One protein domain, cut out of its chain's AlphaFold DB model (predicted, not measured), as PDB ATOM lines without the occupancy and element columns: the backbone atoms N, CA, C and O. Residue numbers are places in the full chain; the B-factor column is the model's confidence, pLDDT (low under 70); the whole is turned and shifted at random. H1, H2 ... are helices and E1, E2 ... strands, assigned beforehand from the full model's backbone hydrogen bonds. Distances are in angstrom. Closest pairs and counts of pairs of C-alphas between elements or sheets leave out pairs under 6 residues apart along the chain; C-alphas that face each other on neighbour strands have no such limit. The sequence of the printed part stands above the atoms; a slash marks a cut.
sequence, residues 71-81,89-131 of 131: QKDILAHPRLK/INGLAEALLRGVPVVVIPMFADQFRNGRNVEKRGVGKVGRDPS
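AT A GLANCE: This is residues 71 to 81 and 89 to 131 of the 131 residues of a protein of Oesophagostomum dentatum (UniProt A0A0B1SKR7). Picture a short row of three helices, H1, H2 and H3, with a small two-strand parallel sheet, E1 and E2, packed on H3 at one end of the row. H1 is at the other end, and the last residues, 127 to 131, trail away beyond the sheet. The printed part has 54 residues, with three named helices and two named strands in the order H1 H2 E1 H3 E2, and is mostly helix. It is compact, with a radius of gyration of the C-alphas of 11.5 A, yet elongated, spanning 36 by 18 by 18 A.

IN THESE COORDINATES: Find C-alpha 71 at (52.926, 88.598, -29.244), where H1, residues 71 to 75, begins. After the cut, H2 runs from residue 89 to 97, 12.1 A. Strand E1 is residues 102 to 104, 6.1 A. H3, residues 111 to 120, covers 14.1 A. E2, residues 124 to 126, 7.0 A, ends at C-alpha 126, (62.569, 83.858, -12.284).

HOW THE PARTS SIT: Start at H1: it only just touches H2, with 3 pairs of C-alphas within 8 A, the closest being Leu 75 and Ala 95 at 6.2 A. H1 is apart from E1, H3 and E2. H2 and H3 are close but not clearly touching; their closest C-alphas, Ile 89 and Asn 114, are 7.1 A apart, and they run the same way at a shallow tilt of 27 degrees. E1, H3 and E2 form a strand-helix-strand unit, two parallel neighbour strands with a helix between, and its crossover is right-handed. Look at N 104 and O 125, 2.8 A apart and within hydrogen-bond range. The closest C-alphas of H3 and E2, Glu 119 and Lys 125, are 5.0 A apart. In H1, H2 and H3 every O i to N i+4 pair is within hydrogen-bond range.

THE WHOLE: The C-alphas of Pro 78 and Ser 131 are the two farthest apart, 36.3 A. Residues 82 to 88 are not printed, and C-alphas 81 and 89 are 19.6 A apart across this cut. Of the links printed whole, H2 to E1 and H3 to E2 are tight and E1 to H3 is short. Confidence is under 70 at residues 129 to 131 of this model.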
ATOM      1  N   GLN A  71      52.893  89.262 -30.551       89.88
ATOM      2  CA  GLN A  71      52.926  88.598 -29.244       89.88
ATOM      3  C   GLN A  71      51.607  87.894 -28.907       89.88
ATOM      4  O   GLN A  71      51.632  86.752 -28.457       89.88
ATOM      5  N   LYS A  72      50.461  88.527 -29.178       90.81
ATOM      6  CA  LYS A  72      49.137  87.952 -28.890       90.81
ATOM      7  C   LYS A  72      48.874  86.657 -29.659       90.81
ATOM      8  O   LYS A  72      48.454  85.673 -29.051       90.81
ATOM      9  N   ASP A  73      49.148  86.647 -30.962       92.06
ATOM     10  CA  ASP A  73      48.920  85.480 -31.827       92.06
ATOM     11  C   ASP A  73      49.850  84.335 -31.444       92.06
ATOM     12  O   ASP A  73      49.476  83.166 -31.378       92.06
ATOM     13  N   ILE A  74      51.080  84.706 -31.117       92.88
ATOM     14  CA  ILE A  74      52.124  83.803 -30.680       92.88
ATOM     15  C   ILE A  74      51.788  83.143 -29.341       92.88
ATOM     16  O   ILE A  74      51.909  81.925 -29.221       92.88
ATOM     17  N   LEU A  75      51.340  83.923 -28.355       94.94
ATOM     18  CA  LEU A  75      50.929  83.413 -27.047       94.94
ATOM     19  C   LEU A  75      49.676  82.534 -27.142       94.94
ATOM     20  O   LEU A  75      49.459  81.691 -26.278       94.94
ATOM     21  N   ALA A  76      48.867  82.697 -28.191       94.88
ATOM     22  CA  ALA A  76      47.725  81.836 -28.481       94.88
ATOM     23  C   ALA A  76      48.091  80.571 -29.282       94.88
ATOM     24  O   ALA A  76      47.244  79.694 -29.462       94.88
ATOM     25  N   HIS A  77      49.325  80.445 -29.781       96.31
ATOM     26  CA  HIS A  77      49.698  79.353 -30.673       96.31
ATOM     27  C   HIS A  77      49.884  78.029 -29.894       96.31
ATOM     28  O   HIS A  77      50.738  77.952 -29.010       96.31
ATOM     29  N   PRO A  78      49.212  76.919 -30.265       96.12
ATOM     30  CA  PRO A  78      49.175  75.679 -29.463       96.12
ATOM     31  C   PRO A  78      50.529  74.955 -29.334       96.12
ATOM     32  O   PRO A  78      50.748  74.116 -28.454       96.12
ATOM     33  N   ARG A  79      51.462  75.255 -30.244       97.44
ATOM     34  CA  ARG A  79      52.835  74.725 -30.215       97.44
ATOM     35  C   ARG A  79      53.793  75.530 -29.335       97.44
ATOM     36  O   ARG A  79      54.903  75.049 -29.117       97.44
ATOM     37  N   LEU A  80      53.397  76.702 -28.831       97.94
ATOM     38  CA  LEU A  80      54.199  77.444 -27.864       97.94
ATOM     39  C   LEU A  80      54.229  76.674 -26.542       97.94
ATOM     40  O   LEU A  80      53.189  76.266 -26.029       97.94
ATOM     41  N   LYS A  81      55.428  76.442 -26.011       97.69
ATOM     42  CA  LYS A  81      55.633  75.685 -24.767       97.69
ATOM     43  C   LYS A  81      56.148  76.533 -23.622       97.69
ATOM     44  O   LYS A  81      55.923  76.166 -22.476       97.69
ATOM     45  N   ILE A  89      54.429  93.727 -16.977       94.12
ATOM     46  CA  ILE A  89      53.114  93.294 -16.482       94.12
ATOM     47  C   ILE A  89      52.131  92.904 -17.597       94.12
ATOM     48  O   ILE A  89      51.404  91.925 -17.449       94.12
ATOM     49  N   ASN A  90      52.160  93.600 -18.738       93.00
ATOM     50  CA  ASN A  90      51.277  93.309 -19.873       93.00
ATOM     51  C   ASN A  90      51.587  91.940 -20.492       93.00
ATOM     52  O   ASN A  90      50.683  91.137 -20.696       93.00
ATOM     53  N   GLY A  91      52.870  91.641 -20.728       93.69
ATOM     54  CA  GLY A  91      53.280  90.339 -21.263       93.69
ATOM     55  C   GLY A  91      52.973  89.194 -20.296       93.69
ATOM     56  O   GLY A  91      52.555  88.124 -20.729       93.69
ATOM     57  N   LEU A  92      53.107  89.436 -18.985       95.75
ATOM     58  CA  LEU A  92      52.724  88.460 -17.966       95.75
ATOM     59  C   LEU A  92      51.222  88.197 -17.986       95.75
ATOM     60  O   LEU A  92      50.817  87.041 -17.999       95.75
ATOM     61  N   ALA A  93      50.399  89.246 -18.012       95.06
ATOM     62  CA  ALA A  93      48.951  89.096 -18.080       95.06
ATOM     63  C   ALA A  93      48.532  88.291 -19.320       95.06
ATOM     64  O   ALA A  93      47.771  87.335 -19.195       95.06
ATOM     65  N   GLU A  94      49.077  88.613 -20.496       94.75
ATOM     66  CA  GLU A  94      48.781  87.888 -21.735       94.75
ATOM     67  C   GLU A  94      49.212  86.413 -21.676       94.75
ATOM     68  O   GLU A  94      48.439  85.539 -22.069       94.75
ATOM     69  N   ALA A  95      50.405  86.114 -21.152       96.06
ATOM     70  CA  ALA A  95      50.890  84.739 -21.029       96.06
ATOM     71  C   ALA A  95      50.034  83.914 -20.055       96.06
ATOM     72  O   ALA A  95      49.630  82.795 -20.374       96.06
ATOM     73  N   LEU A  96      49.697  84.490 -18.898       94.00
ATOM     74  CA  LEU A  96      48.885  83.829 -17.876       94.00
ATOM     75  C   LEU A  96      47.449  83.587 -18.344       94.00
ATOM     76  O   LEU A  96      46.922  82.501 -18.123       94.00
ATOM     77  N   LEU A  97      46.840  84.548 -19.047       94.81
ATOM     78  CA  LEU A  97      45.515  84.379 -19.658       94.81
ATOM     79  C   LEU A  97      45.476  83.224 -20.670       94.81
ATOM     80  O   LEU A  97      44.415  82.651 -20.907       94.81
ATOM     81  N   ARG A  98      46.620  82.877 -21.269       95.38
ATOM     82  CA  ARG A  98      46.764  81.769 -22.223       95.38
ATOM     83  C   ARG A  98      47.312  80.484 -21.596       95.38
ATOM     84  O   ARG A  98      47.504  79.508 -22.310       95.38
ATOM     85  N   GLY A  99      47.567  80.468 -20.285       94.81
ATOM     86  CA  GLY A  99      48.157  79.318 -19.597       94.81
ATOM     87  C   GLY A  99      49.579  78.982 -20.062       94.81
ATOM     88  O   GLY A  99      50.023  77.846 -19.911       94.81
ATOM     89  N   VAL A 100      50.292  79.947 -20.650       97.12
ATOM     90  CA  VAL A 100      51.665  79.757 -21.120       97.12
ATOM     91  C   VAL A 100      52.614  79.931 -19.932       97.12
ATOM     92  O   VAL A 100      52.632  81.008 -19.331       97.12
ATOM     93  N   PRO A 101      53.422  78.914 -19.576       96.62
ATOM     94  CA  PRO A 101      54.402  79.057 -18.510       96.62
ATOM     95  C   PRO A 101      55.493  80.051 -18.918       96.62
ATOM     96  O   PRO A 101      55.856  80.162 -20.096       96.62
ATOM     97  N   VAL A 102      56.044  80.755 -17.927       97.88
ATOM     98  CA  VAL A 102      57.036  81.810 -18.163       97.88
ATOM     99  C   VAL A 102      58.360  81.568 -17.436       97.88
ATOM    100  O   VAL A 102      58.398  81.060 -16.313       97.88
ATOM    101  N   VAL A 103      59.454  81.993 -18.066       97.31
ATOM    102  CA  VAL A 103      60.727  82.266 -17.386       97.31
ATOM    103  C   VAL A 103      60.949  83.768 -17.427       97.31
ATOM    104  O   VAL A 103      61.076  84.352 -18.500       97.31
ATOM    105  N   VAL A 104      60.981  84.403 -16.263       96.38
ATOM    106  CA  VAL A 104      61.194  85.843 -16.147       96.38
ATOM    107  C   VAL A 104      62.682  86.128 -15.985       96.38
ATOM    108  O   VAL A 104      63.302  85.579 -15.083       96.38
ATOM    109  N   ILE A 105      63.248  86.999 -16.815       93.88
ATOM    110  CA  ILE A 105      64.616  87.521 -16.706       93.88
ATOM    111  C   ILE A 105      64.500  89.023 -16.448       93.88
ATOM    112  O   ILE A 105      64.401  89.794 -17.401       93.88
ATOM    113  N   PRO A 106      64.421  89.444 -15.177       92.75
ATOM    114  CA  PRO A 106      64.244  90.848 -14.850       92.75
ATOM    115  C   PRO A 106      65.433  91.677 -15.330       92.75
ATOM    116  O   PRO A 106      66.579  91.312 -15.084       92.75
ATOM    117  N   MET A 107      65.145  92.812 -15.957       89.19
ATOM    118  CA  MET A 107      66.146  93.781 -16.399       89.19
ATOM    119  C   MET A 107      66.176  95.005 -15.477       89.19
ATOM    120  O   MET A 107      67.249  95.472 -15.114       89.19
ATOM    121  N   PHE A 108      65.012  95.537 -15.079       88.31
ATOM    122  CA  PHE A 108      64.927  96.734 -14.231       88.31
ATOM    123  C   PHE A 108      63.557  96.916 -13.548       88.31
ATOM    124  O   PHE A 108      62.566  96.275 -13.893       88.31
ATOM    125  N   ALA A 109      63.498  97.849 -12.590       90.44
ATOM    126  CA  ALA A 109      62.272  98.353 -11.962       90.44
ATOM    127  C   ALA A 109      61.335  97.261 -11.393       90.44
ATOM    128  O   ALA A 109      61.732  96.439 -10.566       90.44
ATOM    129  N   ASP A 110      60.061  97.278 -11.784       92.06
ATOM    130  CA  ASP A 110      59.013  96.410 -11.253       92.06
ATOM    131  C   ASP A 110      59.155  94.946 -11.697       92.06
ATOM    132  O   ASP A 110      58.602  94.051 -11.051       92.06
ATOM    133  N   GLN A 111      59.951  94.681 -12.733       93.94
ATOM    134  CA  GLN A 111      60.172  93.353 -13.307       93.94
ATOM    135  C   GLN A 111      60.690  92.348 -12.272       93.94
ATOM    136  O   GLN A 111      60.251  91.197 -12.252       93.94
ATOM    137  N   PHE A 112      61.550  92.786 -11.345       94.44
ATOM    138  CA  PHE A 112      62.048  91.937 -10.258       94.44
ATOM    139  C   PHE A 112      60.921  91.486  -9.325       94.44
ATOM    140  O   PHE A 112      60.842  90.318  -8.936       94.44
ATOM    141  N   ARG A 113      60.019  92.408  -8.962       95.38
ATOM    142  CA  ARG A 113      58.850  92.101  -8.124       95.38
ATOM    143  C   ARG A 113      57.885  91.182  -8.868       95.38
ATOM    144  O   ARG A 113      57.388  90.223  -8.281       95.38
ATOM    145  N   ASN A 114      57.650  91.453 -10.147       96.12
ATOM    146  CA  ASN A 114      56.760  90.655 -10.980       96.12
ATOM    147  C   ASN A 114      57.285  89.217 -11.133       96.12
ATOM    148  O   ASN A 114      56.528  88.273 -10.921       96.12
ATOM    149  N   GLY A 115      58.588  89.037 -11.375       95.81
ATOM    150  CA  GLY A 115      59.232  87.721 -11.425       95.81
ATOM    151  C   GLY A 115      59.122  86.939 -10.110       95.81
ATOM    152  O   GLY A 115      58.764  85.762 -10.121       95.81
ATOM    153  N   ARG A 116      59.327  87.591  -8.955       95.44
ATOM    154  CA  ARG A 116      59.099  86.946  -7.646       95.44
ATOM    155  C   ARG A 116      57.646  86.512  -7.456       95.44
ATOM    156  O   ARG A 116      57.392  85.435  -6.923       95.44
ATOM    157  N   ASN A 117      56.690  87.326  -7.900       95.62
ATOM    158  CA  ASN A 117      55.269  86.984  -7.828       95.62
ATOM    159  C   ASN A 117      54.910  85.804  -8.739       95.62
ATOM    160  O   ASN A 117      54.101  84.969  -8.341       95.62
ATOM    161  N   VAL A 118      55.518  85.716  -9.925       96.31
ATOM    162  CA  VAL A 118      55.394  84.568 -10.835       96.31
ATOM    163  C   VAL A 118      55.850  83.280 -10.152       96.31
ATOM    164  O   VAL A 118      55.093  82.310 -10.121       96.31
ATOM    165  N   GLU A 119      57.044  83.281  -9.554       96.06
ATOM    166  CA  GLU A 119      57.572  82.099  -8.862       96.06
ATOM    167  C   GLU A 119      56.715  81.740  -7.637       96.06
ATOM    168  O   GLU A 119      56.318  80.585  -7.484       96.06
ATOM    169  N   LYS A 120      56.331  82.730  -6.816       96.25
ATOM    170  CA  LYS A 120      55.474  82.526  -5.633       96.25
ATOM    171  C   LYS A 120      54.112  81.918  -5.979       96.25
ATOM    172  O   LYS A 120      53.555  81.179  -5.175       96.25
ATOM    173  N   ARG A 121      53.559  82.246  -7.149       93.94
ATOM    174  CA  ARG A 121      52.256  81.742  -7.617       93.94
ATOM    175  C   ARG A 121      52.354  80.411  -8.367       93.94
ATOM    176  O   ARG A 121      51.322  79.893  -8.772       93.94
ATOM    177  N   GLY A 122      53.557  79.869  -8.573       94.81
ATOM    178  CA  GLY A 122      53.758  78.595  -9.271       94.81
ATOM    179  C   GLY A 122      53.483  78.648 -10.778       94.81
ATOM    180  O   GLY A 122      53.315  77.606 -11.400       94.81
ATOM    181  N   VAL A 123      53.442  79.844 -11.374       93.56
ATOM    182  CA  VAL A 123      53.101  80.048 -12.798       93.56
ATOM    183  C   VAL A 123      54.333  80.223 -13.697       93.56
ATOM    184  O   VAL A 123      54.221  80.466 -14.897       93.56
ATOM    185  N   GLY A 124      55.528  80.105 -13.120       96.19
ATOM    186  CA  GLY A 124      56.788  80.211 -13.838       96.19
ATOM    187  C   GLY A 124      57.993  80.238 -12.906       96.19
ATOM    188  O   GLY A 124      57.885  79.994 -11.703       96.19
ATOM    189  N   LYS A 125      59.151  80.557 -13.477       97.00
ATOM    190  CA  LYS A 125      60.416  80.741 -12.755       97.00
ATOM    191  C   LYS A 125      60.978  82.129 -13.013       97.00
ATOM    192  O   LYS A 125      60.654  82.752 -14.019       97.00
ATOM    193  N   VAL A 126      61.832  82.604 -12.114       95.69
ATOM    194  CA  VAL A 126      62.569  83.858 -12.284       95.69
ATOM    195  C   VAL A 126      64.067  83.567 -12.288       95.69
ATOM    196  O   VAL A 126      64.573  82.876 -11.404       95.69
ATOM    197  N   GLY A 127      64.765  84.064 -13.306       86.19
ATOM    198  CA  GLY A 127      66.218  84.091 -13.353       86.19
ATOM    199  C   GLY A 127      66.723  84.965 -12.216       86.19
ATOM    200  O   GLY A 127      66.280  86.101 -12.051       86.19
ATOM    201  N   ARG A 128      67.601  84.406 -11.390       72.69
ATOM    202  CA  ARG A 128      68.234  85.138 -10.295       72.69
ATOM    203  C   ARG A 128      69.504  85.772 -10.828       72.69
ATOM    204  O   ARG A 128      70.189  85.159 -11.646       72.69
ATOM    205  N   ASP A 129      69.780  86.984 -10.370       57.41
ATOM    206  CA  ASP A 129      71.078  87.611 -10.575       57.41
ATOM    207  C   ASP A 129      72.148  86.673  -9.987       57.41
ATOM    208  O   ASP A 129      72.034  86.306  -8.813       57.41
ATOM    209  N   PRO A 130      73.116  86.192 -10.783       44.00
ATOM    210  CA  PRO A 130      74.182  85.323 -10.300       44.00
ATOM    211  C   PRO A 130      75.272  86.110  -9.555       44.00
ATOM    212  O   PRO A 130      76.435  85.734  -9.688       44.00
ATOM    213  N   SER A 131      74.897  87.188  -8.847       39.06
ATOM    214  CA  SER A 131      75.791  88.114  -8.134       39.06
ATOM    215  C   SER A 131      76.969  87.403  -7.481       39.06
ATOM    216  O   SER A 131      76.684  86.461  -6.700       39.06
TER     217      SER A 131